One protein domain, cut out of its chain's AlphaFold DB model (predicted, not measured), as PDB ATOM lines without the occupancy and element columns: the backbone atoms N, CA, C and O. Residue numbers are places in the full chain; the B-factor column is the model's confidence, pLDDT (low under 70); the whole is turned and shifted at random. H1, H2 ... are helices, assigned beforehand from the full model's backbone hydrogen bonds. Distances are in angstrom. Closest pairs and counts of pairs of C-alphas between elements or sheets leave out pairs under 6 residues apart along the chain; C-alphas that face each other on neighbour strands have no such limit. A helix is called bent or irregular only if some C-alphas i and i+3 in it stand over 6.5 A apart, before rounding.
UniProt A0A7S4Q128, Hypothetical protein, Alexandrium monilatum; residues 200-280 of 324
ATOM      1  N   ARG A 200     136.193  45.054 131.681       79.94
ATOM      2  CA  ARG A 200     136.823  44.169 132.665       79.94
ATOM      3  C   ARG A 200     136.473  44.667 134.072       79.94
ATOM      4  O   ARG A 200     136.670  45.852 134.346       79.94
ATOM      5  N   PRO A 201     135.972  43.795 134.964       82.81
ATOM      6  CA  PRO A 201     135.566  44.206 136.306       82.81
ATOM      7  C   PRO A 201     136.739  44.795 137.099       82.81
ATOM      8  O   PRO A 201     136.544  45.748 137.842       82.81
ATOM      9  N   GLU A 202     137.958  44.301 136.864       86.69
ATOM     10  CA  GLU A 202     139.175  44.736 137.564       86.69
ATOM     11  C   GLU A 202     139.506  46.225 137.307       86.69
ATOM     12  O   GLU A 202     139.893  46.939 138.228       86.69
ATOM     13  N   GLU A 203     139.278  46.734 136.089       82.50
ATOM     14  CA  GLU A 203     139.527  48.148 135.749       82.50
ATOM     15  C   GLU A 203     138.506  49.084 136.414       82.50
ATOM     16  O   GLU A 203     138.844  50.177 136.876       82.50
ATOM     17  N   VAL A 204     137.244  48.650 136.480       83.56
ATOM     18  CA  VAL A 204     136.170  49.411 137.129       83.56
ATOM     19  C   VAL A 204     136.384  49.432 138.641       83.56
ATOM     20  O   VAL A 204     136.298  50.501 139.240       83.56
ATOM     21  N   GLU A 205     136.712  48.290 139.247       87.38
ATOM     22  CA  GLU A 205     137.022  48.182 140.679       87.38
ATOM     23  C   GLU A 205     138.175  49.112 141.078       87.38
ATOM     24  O   GLU A 205     138.026  49.891 142.019       87.38
ATOM     25  N   GLN A 206     139.266  49.142 140.304       85.44
ATOM     26  CA  GLN A 206     140.391  50.041 140.572       85.44
ATOM     27  C   GLN A 206     139.987  51.524 140.549       85.44
ATOM     28  O   GLN A 206     140.439  52.298 141.397       85.44
ATOM     29  N   CYS A 207     139.131  51.934 139.608       84.44
ATOM     30  CA  CYS A 207     138.631  53.309 139.551       84.44
ATOM     31  C   CYS A 207     137.744  53.638 140.753       84.44
ATOM     32  O   CYS A 207     137.873  54.711 141.343       84.44
ATOM     33  N   LEU A 208     136.845  52.718 141.117       88.50
ATOM     34  CA  LEU A 208     135.952  52.873 142.264       88.50
ATOM     35  C   LEU A 208     136.740  53.042 143.563       88.50
ATOM     36  O   LEU A 208     136.417  53.943 144.338       88.50
ATOM     37  N   ASP A 209     137.799  52.257 143.760       87.81
ATOM     38  CA  ASP A 209     138.672  52.377 144.926       87.81
ATOM     39  C   ASP A 209     139.323  53.766 145.005       87.81
ATOM     40  O   ASP A 209     139.285  54.396 146.057       87.81
ATOM     41  N   VAL A 210     139.826  54.311 143.888       85.75
ATOM     42  CA  VAL A 210     140.407  55.671 143.848       85.75
ATOM     43  C   VAL A 210     139.380  56.742 144.211       85.75
ATOM     44  O   VAL A 210     139.679  57.664 144.969       85.75
ATOM     45  N   ILE A 211     138.163  56.635 143.676       87.38
ATOM     46  CA  ILE A 211     137.079  57.595 143.927       87.38
ATOM     47  C   ILE A 211     136.671  57.573 145.404       87.38
ATOM     48  O   ILE A 211     136.471  58.630 146.010       87.38
ATOM     49  N   VAL A 212     136.550  56.378 145.987       88.25
ATOM     50  CA  VAL A 212     136.186  56.188 147.396       88.25
ATOM     51  C   VAL A 212     137.318  56.636 148.318       88.25
ATOM     52  O   VAL A 212     137.046  57.330 149.301       88.25
ATOM     53  N   ASP A 213     138.571  56.311 147.996       86.06
ATOM     54  CA  ASP A 213     139.749  56.761 148.743       86.06
ATOM     55  C   ASP A 213     139.854  58.288 148.724       86.06
ATOM     56  O   ASP A 213     140.060  58.903 149.772       86.06
ATOM     57  N   PHE A 214     139.628  58.918 147.567       86.69
ATOM     58  CA  PHE A 214     139.581  60.373 147.451       86.69
ATOM     59  C   PHE A 214     138.458  60.987 148.289       86.69
ATOM     60  O   PHE A 214     138.710  61.929 149.038       86.69
ATOM     61  N   HIS A 215     137.228  60.472 148.187       88.62
ATOM     62  CA  HIS A 215     136.097  60.992 148.963       88.62
ATOM     63  C   HIS A 215     136.348  60.861 150.466       88.62
ATOM     64  O   HIS A 215     136.142  61.812 151.219       88.62
ATOM     65  N   THR A 216     136.873  59.710 150.886       87.06
ATOM     66  CA  THR A 216     137.229  59.448 152.281       87.06
ATOM     67  C   THR A 216     138.308  60.419 152.742       87.06
ATOM     68  O   THR A 216     138.115  61.084 153.756       87.06
ATOM     69  N   TRP A 217     139.408  60.560 151.996       87.06
ATOM     70  CA  TRP A 217     140.482  61.512 152.300       87.06
ATOM     71  C   TRP A 217     139.971  62.954 152.383       87.06
ATOM     72  O   TRP A 217     140.293  63.671 153.330       87.06
ATOM     73  N   LEU A 218     139.127  63.370 151.437       87.44
ATOM     74  CA  LEU A 218     138.549  64.708 151.410       87.44
ATOM     75  C   LEU A 218     137.723  64.972 152.676       87.44
ATOM     76  O   LEU A 218     137.904  65.995 153.335       87.44
ATOM     77  N   CYS A 219     136.832  64.049 153.041       86.44
ATOM     78  CA  CYS A 219     135.937  64.227 154.181       86.44
ATOM     79  C   CYS A 219     136.629  64.068 155.542       86.44
ATOM     80  O   CYS A 219     136.208  64.721 156.493       86.44
ATOM     81  N   THR A 220     137.665  63.234 155.648       83.06
ATOM     82  CA  THR A 220     138.313  62.898 156.933       83.06
ATOM     83  C   THR A 220     139.635  63.626 157.146       83.06
ATOM     84  O   THR A 220     139.826  64.300 158.150       83.06
ATOM     85  N   SER A 221     140.546  63.578 156.185       82.38
ATOM     86  CA  SER A 221     141.873  64.165 156.363       82.38
ATOM     87  C   SER A 221     141.910  65.637 155.970       82.38
ATOM     88  O   SER A 221     142.522  66.440 156.666       82.38
ATOM     89  N   TYR A 222     141.249  66.021 154.872       85.69
ATOM     90  CA  TYR A 222     141.299  67.404 154.392       85.69
ATOM     91  C   TYR A 222     140.346  68.327 155.163       85.69
ATOM     92  O   TYR A 222     140.775  69.352 155.688       85.69
ATOM     93  N   LEU A 223     139.058  67.971 155.252       87.19
ATOM     94  CA  LEU A 223     138.052  68.827 155.890       87.19
ATOM     95  C   LEU A 223     138.086  68.776 157.422       87.19
ATOM     96  O   LEU A 223     137.954  69.819 158.058       87.19
ATOM     97  N   LEU A 224     138.258  67.590 158.015       84.81
ATOM     98  CA  LEU A 224     138.313  67.439 159.476       84.81
ATOM     99  C   LEU A 224     139.724  67.663 160.045       84.81
ATOM    100  O   LEU A 224     139.872  67.705 161.263       84.81
ATOM    101  N   GLN A 225     140.739  67.837 159.184       80.06
ATOM    102  CA  GLN A 225     142.155  67.931 159.572       80.06
ATOM    103  C   GLN A 225     142.605  66.775 160.475       80.06
ATOM    104  O   GLN A 225     143.538  66.915 161.269       80.06
ATOM    105  N   ASP A 226     141.943  65.622 160.365       73.25
ATOM    106  CA  ASP A 226     142.281  64.465 161.169       73.25
ATOM    107  C   ASP A 226     143.461  63.739 160.520       73.25
ATOM    108  O   ASP A 226     143.338  63.047 159.505       73.25
ATOM    109  N   ALA A 227     144.642  63.931 161.108       61.50
ATOM    110  CA  ALA A 227     145.870  63.281 160.671       61.50
ATOM    111  C   ALA A 227     145.857  61.758 160.907       61.50
ATOM    112  O   ALA A 227     146.752  61.062 160.434       61.50
ATOM    113  N   SER A 228     144.873  61.227 161.645       66.19
ATOM    114  CA  SER A 228     144.845  59.820 162.053       66.19
ATOM    115  C   SER A 228     144.250  58.862 161.015       66.19
ATOM    116  O   SER A 228     144.287  57.643 161.221       66.19
ATOM    117  N   THR A 229     143.693  59.367 159.907       63.09
ATOM    118  CA  THR A 229     142.991  58.510 158.945       63.09
ATOM    119  C   THR A 229     143.949  57.802 157.979       63.09
ATOM    120  O   THR A 229     144.624  58.426 157.162       63.09
ATOM    121  N   ASP A 230     143.933  56.465 158.007       64.44
ATOM    122  CA  ASP A 230     144.752  55.570 157.166       64.44
ATOM    123  C   ASP A 230     144.474  55.682 155.641       64.44
ATOM    124  O   ASP A 230     145.142  55.026 154.839       64.44
ATOM    125  N   SER A 231     143.506  56.500 155.210       63.91
ATOM    126  CA  SER A 231     143.187  56.773 153.796       63.91
ATOM    127  C   SER A 231     144.182  57.737 153.135       63.91
ATOM    128  O   SER A 231     144.516  57.571 151.961       63.91
ATOM    129  N   ALA A 232     144.726  58.699 153.888       65.75
ATOM    130  CA  ALA A 232     145.742  59.634 153.406       65.75
ATOM    131  C   ALA A 232     147.009  58.952 152.841       65.75
ATOM    132  O   ALA A 232     147.433  59.330 151.747       65.75
ATOM    133  N   PRO A 233     147.601  57.923 153.485       70.44
ATOM    134  CA  PRO A 233     148.775  57.248 152.934       70.44
ATOM    135  C   PRO A 233     148.470  56.382 151.704       70.44
ATOM    136  O   PRO A 233     149.364  56.151 150.894       70.44
ATOM    137  N   ALA A 234     147.239  55.890 151.515       76.06
ATOM    138  CA  ALA A 234     146.892  55.121 150.315       76.06
ATOM    139  C   ALA A 234     146.913  56.010 149.065       76.06
ATOM    140  O   ALA A 234     147.593  55.684 148.090       76.06
ATOM    141  N   LEU A 235     146.249  57.164 149.138       79.19
ATOM    142  CA  LEU A 235     146.233  58.142 148.057       79.19
ATOM    143  C   LEU A 235     147.603  58.820 147.898       79.19
ATOM    144  O   LEU A 235     148.105  58.928 146.784       79.19
ATOM    145  N   GLY A 236     148.264  59.175 149.006       79.56
ATOM    146  CA  GLY A 236     149.606  59.767 149.003       79.56
ATOM    147  C   GLY A 236     150.658  58.890 148.319       79.56
ATOM    148  O   GLY A 236     151.461  59.403 147.540       79.56
ATOM    149  N   ARG A 237     150.602  57.562 148.511       82.94
ATOM    150  CA  ARG A 237     151.484  56.614 147.805       82.94
ATOM    151  C   ARG A 237     151.265  56.608 146.293       82.94
ATOM    152  O   ARG A 237     152.239  56.490 145.561       82.94
ATOM    153  N   ARG A 238     150.025  56.785 145.822       79.50
ATOM    154  CA  ARG A 238     149.729  56.907 144.381       79.50
ATOM    155  C   ARG A 238     150.232  58.226 143.794       79.50
ATOM    156  O   ARG A 238     150.652  58.263 142.647       79.50
ATOM    157  N   VAL A 239     150.229  59.292 144.593       78.31
ATOM    158  CA  VAL A 239     150.723  60.627 144.204       78.31
ATOM    159  C   VAL A 239     152.259  60.694 144.219       78.31
ATOM    160  O   VAL A 239     152.844  61.632 143.686       78.31
ATOM    161  N   GLY A 240     152.931  59.729 144.856       81.19
ATOM    162  CA  GLY A 240     154.362  59.825 145.156       81.19
ATOM    163  C   GLY A 240     154.675  60.888 146.216       81.19
ATOM    164  O   GLY A 240     155.796  61.392 146.284       81.19
ATOM    165  N   ALA A 241     153.689  61.263 147.039       78.75
ATOM    166  CA  ALA A 241     153.910  62.177 148.149       78.75
ATOM    167  C   ALA A 241     154.810  61.496 149.191       78.75
ATOM    168  O   ALA A 241     154.558  60.356 149.588       78.75
ATOM    169  N   LYS A 242     155.862  62.196 149.637       78.31
ATOM    170  CA  LYS A 242     156.725  61.719 150.728       78.31
ATOM    171  C   LYS A 242     155.870  61.428 151.963       78.31
ATOM    172  O   LYS A 242     154.965  62.204 152.278       78.31
ATOM    173  N   GLU A 243     156.159  60.324 152.649       77.00
ATOM    174  CA  GLU A 243     155.454  59.925 153.871       77.00
ATOM    175  C   GLU A 243     155.440  61.093 154.874       77.00
ATOM    176  O   GLU A 243     156.487  61.617 155.246       77.00
ATOM    177  N   GLY A 244     154.242  61.554 155.248       73.00
ATOM    178  CA  GLY A 244     154.041  62.684 156.164       73.00
ATOM    179  C   GLY A 244     153.819  64.057 155.511       73.00
ATOM    180  O   GLY A 244     153.531  65.017 156.221       73.00
ATOM    181  N   GLY A 245     153.902  64.181 154.183       77.81
ATOM    182  CA  GLY A 245     153.565  65.425 153.485       77.81
ATOM    183  C   GLY A 245     152.053  65.659 153.386       77.81
ATOM    184  O   GLY A 245     151.312  64.775 152.954       77.81
ATOM    185  N   TYR A 246     151.584  66.863 153.729       76.25
ATOM    186  CA  TYR A 246     150.200  67.269 153.466       76.25
ATOM    187  C   TYR A 246     149.948  67.316 151.955       76.25
ATOM    188  O   TYR A 246     150.593  68.078 151.233       76.25
ATOM    189  N   MET A 247     148.994  66.516 151.478       81.88
ATOM    190  CA  MET A 247     148.577  66.569 150.081       81.88
ATOM    191  C   MET A 247     147.722  67.814 149.848       81.88
ATOM    192  O   MET A 247     146.699  68.022 150.503       81.88
ATOM    193  N   THR A 248     148.134  68.647 148.899       84.31
ATOM    194  CA  THR A 248     147.340  69.811 148.497       84.31
ATOM    195  C   THR A 248     146.118  69.373 147.676       84.31
ATOM    196  O   THR A 248     146.181  68.370 146.958       84.31
ATOM    197  N   PRO A 249     145.005  70.129 147.693       79.94
ATOM    198  CA  PRO A 249     143.844  69.840 146.845       79.94
ATOM    199  C   PRO A 249     144.179  69.749 145.355       79.94
ATOM    200  O   PRO A 249     143.599  68.937 144.640       79.94
ATOM    201  N   ALA A 250     145.140  70.553 144.893       80.75
ATOM    202  CA  ALA A 250     145.599  70.537 143.508       80.75
ATOM    203  C   ALA A 250     146.280  69.206 143.149       80.75
ATOM    204  O   ALA A 250     146.017  68.652 142.085       80.75
ATOM    205  N   GLN A 251     147.100  68.659 144.054       83.94
ATOM    206  CA  GLN A 251     147.711  67.336 143.882       83.94
ATOM    207  C   GLN A 251     146.654  66.228 143.879       83.94
ATOM    208  O   GLN A 251     146.697  65.351 143.020       83.94
ATOM    209  N   ALA A 252     145.670  66.300 144.781       80.00
ATOM    210  CA  ALA A 252     144.557  65.352 144.813       80.00
ATOM    211  C   ALA A 252     143.789  65.345 143.482       80.00
ATOM    212  O   ALA A 252     143.540  64.292 142.896       80.00
ATOM    213  N   GLN A 253     143.461  66.536 142.972       80.44
ATOM    214  CA  GLN A 253     142.759  66.703 141.705       80.44
ATOM    215  C   GLN A 253     143.580  66.189 140.516       80.44
ATOM    216  O   GLN A 253     143.012  65.567 139.618       80.44
ATOM    217  N   LEU A 254     144.897  66.422 140.509       82.50
ATOM    218  CA  LEU A 254     145.794  65.918 139.471       82.50
ATOM    219  C   LEU A 254     145.750  64.388 139.411       82.50
ATOM    220  O   LEU A 254     145.572  63.840 138.329       82.50
ATOM    221  N   VAL A 255     145.847  63.711 140.557       81.38
ATOM    222  CA  VAL A 255     145.851  62.242 140.609       81.38
ATOM    223  C   VAL A 255     144.522  61.655 140.175       81.38
ATOM    224  O   VAL A 255     144.503  60.735 139.366       81.38
ATOM    225  N   ILE A 256     143.405  62.232 140.614       79.25
ATOM    226  CA  ILE A 256     142.084  61.820 140.128       79.25
ATOM    227  C   ILE A 256     141.996  62.007 138.616       79.25
ATOM    228  O   ILE A 256     141.556  61.108 137.911       79.25
ATOM    229  N   SER A 257     142.438  63.155 138.101       81.06
ATOM    230  CA  SER A 257     142.419  63.413 136.664       81.06
ATOM    231  C   SER A 257     143.321  62.447 135.894       81.06
ATOM    232  O   SER A 257     142.944  62.043 134.800       81.06
ATOM    233  N   GLN A 258     144.490  62.087 136.427       84.31
ATOM    234  CA  GLN A 258     145.411  61.131 135.811       84.31
ATOM    235  C   GLN A 258     144.813  59.725 135.782       84.31
ATOM    236  O   GLN A 258     144.767  59.120 134.715       84.31
ATOM    237  N   GLU A 259     144.292  59.246 136.911       82.06
ATOM    238  CA  GLU A 259     143.659  57.926 137.034       82.06
ATOM    239  C   GLU A 259     142.433  57.819 136.120       82.06
ATOM    240  O   GLU A 259     142.274  56.847 135.391       82.06
ATOM    241  N   ILE A 260     141.609  58.866 136.058       76.31
ATOM    242  CA  ILE A 260     140.451  58.928 135.160       76.31
ATOM    243  C   ILE A 260     140.870  58.956 133.689       76.31
ATOM    244  O   ILE A 260     140.230  58.316 132.856       76.31
ATOM    245  N   ASN A 261     141.927  59.696 133.349       82.25
ATOM    246  CA  ASN A 261     142.432  59.760 131.978       82.25
ATOM    247  C   ASN A 261     143.106  58.455 131.543       82.25
ATOM    248  O   ASN A 261     143.106  58.164 130.345       82.25
ATOM    249  N   ALA A 262     143.651  57.690 132.493       81.31
ATOM    250  CA  ALA A 262     144.233  56.375 132.260       81.31
ATOM    251  C   ALA A 262     143.172  55.316 131.929       81.31
ATOM    252  O   ALA A 262     143.507  54.315 131.300       81.31
ATOM    253  N   VAL A 263     141.900  55.545 132.284       74.62
ATOM    254  CA  VAL A 263     140.798  54.654 131.908       74.62
ATOM    255  C   VAL A 263     140.583  54.722 130.394       74.62
ATOM    256  O   VAL A 263     140.146  55.759 129.868       74.62
ATOM    257  N   PRO A 264     140.845  53.628 129.657       71.25
ATOM    258  CA  PRO A 264     140.599  53.599 128.227       71.25
ATOM    259  C   PRO A 264     139.108  53.834 127.961       71.25
ATOM    260  O   PRO A 264     138.250  53.346 128.698       71.25
ATOM    261  N   ARG A 265     138.791  54.551 126.875       70.25
ATOM    262  CA  ARG A 265     137.417  54.667 126.345       70.25
ATOM    263  C   ARG A 265     136.405  55.365 127.267       70.25
ATOM    264  O   ARG A 265     135.209  55.107 127.199       70.25
ATOM    265  N   LEU A 266     136.843  56.277 128.138       69.31
ATOM    266  CA  LEU A 266     135.897  57.257 128.684       69.31
ATOM    267  C   LEU A 266     135.409  58.166 127.551       69.31
ATOM    268  O   LEU A 266     136.237  58.751 126.846       69.31
ATOM    269  N   ASN A 267     134.088  58.293 127.408       71.62
ATOM    270  CA  ASN A 267     133.479  59.163 126.409       71.62
ATOM    271  C   ASN A 267     133.923  60.618 126.662       71.62
ATOM    272  O   ASN A 267     134.178  61.011 127.802       71.62
ATOM    273  N   GLU A 268     134.008  61.440 125.623       73.38
ATOM    274  CA  GLU A 268     134.444  62.837 125.739       73.38
ATOM    275  C   GLU A 268     133.487  63.643 126.635       73.38
ATOM    276  O   GLU A 268     133.919  64.429 127.475       73.38
ATOM    277  N   GLN A 269     132.182  63.351 126.584       67.56
ATOM    278  CA  GLN A 269     131.210  63.888 127.548       67.56
ATOM    279  C   GLN A 269     131.509  63.444 128.994       67.56
ATOM    280  O   GLN A 269     131.362  64.233 129.929       67.56
ATOM    281  N   GLN A 270     131.993  62.205 129.146       67.00
ATOM    282  CA  GLN A 270     132.620  61.601 130.333       67.00
ATOM    283  C   GLN A 270     133.644  62.550 130.973       67.00
ATOM    284  O   GLN A 270     133.525  63.017 132.108       67.00
ATOM    285  N   ARG A 271     134.654  62.865 130.157       71.12
ATOM    286  CA  ARG A 271     135.810  63.702 130.503       71.12
ATOM    287  C   ARG A 271     135.412  65.155 130.757       71.12
ATOM    288  O   ARG A 271     135.916  65.790 131.682       71.12
ATOM    289  N   GLN A 272     134.449  65.675 130.001       70.81
ATOM    290  CA  GLN A 272     133.950  67.040 130.164       70.81
ATOM    291  C   GLN A 272     133.116  67.226 131.440       70.81
ATOM    292  O   GLN A 272     133.222  68.275 132.081       70.81
ATOM    293  N   GLY A 273     132.349  66.211 131.858       63.44
ATOM    294  CA  GLY A 273     131.607  66.204 133.129       63.44
ATOM    295  C   GLY A 273     132.504  66.225 134.375       63.44
ATOM    296  O   GLY A 273     132.059  66.598 135.459       63.44
ATOM    297  N   LEU A 274     133.785  65.901 134.202       60.22
ATOM    298  CA  LEU A 274     134.834  65.864 135.222       60.22
ATOM    299  C   LEU A 274     135.675  67.142 135.323       60.22
ATOM    300  O   LEU A 274     136.279  67.418 136.359       60.22
ATOM    301  N   HIS A 275     135.607  67.998 134.304       60.19
ATOM    302  CA  HIS A 275     136.244  69.312 134.281       60.19
ATOM    303  C   HIS A 275     135.487  70.509 134.938       60.19
ATOM    304  O   HIS A 275     135.999  71.635 134.849       60.19
ATOM    305  N   PRO A 276     134.307  70.390 135.600       53.00
ATOM    306  CA  PRO A 276     133.500  71.554 135.967       53.00
ATOM    307  C   PRO A 276     134.042  72.355 137.153       53.00
ATOM    308  O   PRO A 276     133.653  73.513 137.293       53.00
ATOM    309  N   LEU A 277     134.967  71.812 137.959       52.66
ATOM    310  CA  LEU A 277     135.708  72.635 138.928       52.66
ATOM    311  C   LEU A 277     136.444  73.768 138.201       52.66
ATOM    312  O   LEU A 277     136.344  74.917 138.606       52.66
ATOM    313  N   GLY A 278     137.036  73.486 137.038       52.78
ATOM    314  CA  GLY A 278     137.667  74.509 136.211       52.78
ATOM    315  C   GLY A 278     136.677  75.533 135.648       52.78
ATOM    316  O   GLY A 278     136.983  76.717 135.651       52.78
ATOM    317  N   ARG A 279     135.481  75.130 135.190       59.56
ATOM    318  CA  ARG A 279     134.511  76.078 134.598       59.56
ATOM    319  C   ARG A 279     133.886  77.009 135.629       59.56
ATOM    320  O   ARG A 279     133.800  78.203 135.366       59.56
ATOM    321  N   GLU A 280     133.484  76.498 136.791       59.50
ATOM    322  CA  GLU A 280     132.936  77.357 137.846       59.50
ATOM    323  C   GLU A 280     134.012  78.240 138.473       59.50
ATOM    324  O   GLU A 280     133.759  79.409 138.733       59.50
TER     325      GLU A 280
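AT A GLANCE: This is residues 200 to 280 of the 324 residues of the protein "Hypothetical protein" of Alexandrium monilatum (UniProt A0A7S4Q128). The long helix H1 and the shorter H3 lie side by side, running opposite ways, and H2 crosses both steeply, the centres of the three making a triangle. Beyond the end of H3 the chain turns back into two short helices, H4 and then H5, which touch no helix. The printed part has 81 residues with five named helices, in the order H1 to H5, and no named strand; the class is all helix. It is compact, with a radius of gyration of the C-alphas of 13.4 A and spans of 37 by 33 by 20 A.

IN THESE COORDINATES: H1, residues 201 to 222, is 30.0 A long and begins at C-alpha 201 (135.566, 44.206, 136.306). It is neither bent nor irregular, but only just: C-alphas 219 and 222 are 6.2 A apart. H3, residues 249 to 262, spans 19.9 A, and H2, residues 231 to 239, 12.8 A. H4, residues 268 to 274, measures 10.0 A. H5, residues 276 to 280, measures 6.1 A and ends at C-alpha 280 (132.936, 77.357, 137.846).

HOW THE PARTS SIT: H1 touches H3 with residues 207 to 214 alone, at a shallow tilt of 5 degrees, opposite ways; the closest C-alphas, of Cys 207 and Glu 259, are 7.3 A apart. H1 touches H2 at a steep tilt of 62 degrees, closest at the C-alphas of Trp 217 and Ser 231, 5.7 A. H3 touches H2 with residues 251 to 255 alone, at a steep tilt of 64 degrees; the closest C-alphas are those of Val 239 and Val 255, 6.3 A. With 1 of these 3 pairs at a shallow tilt, the helix packing is mostly crossed, only just. H3 and H4 are close but not clearly touching, the C-alphas of Asn 261 and Arg 271 being closest at 7.8 A. H4 and H5 meet only through their link, and H5 is apart from H1, H2 and H3. Each O i to N i+4 pair is within hydrogen-bond range in H3 and H5; the counts are 17 of 18 in H1, 4 of 5 in H2 and 2 of 3 in H4.

THE WHOLE: The C-alphas farthest apart, of Ser 228 and Glu 268, are 37.9 A apart. The printed part has no cut and no long link. Its mean pLDDT is 77.0, with residues 227 to 232, 266, 269 to 270 and 273 to 280 under 70.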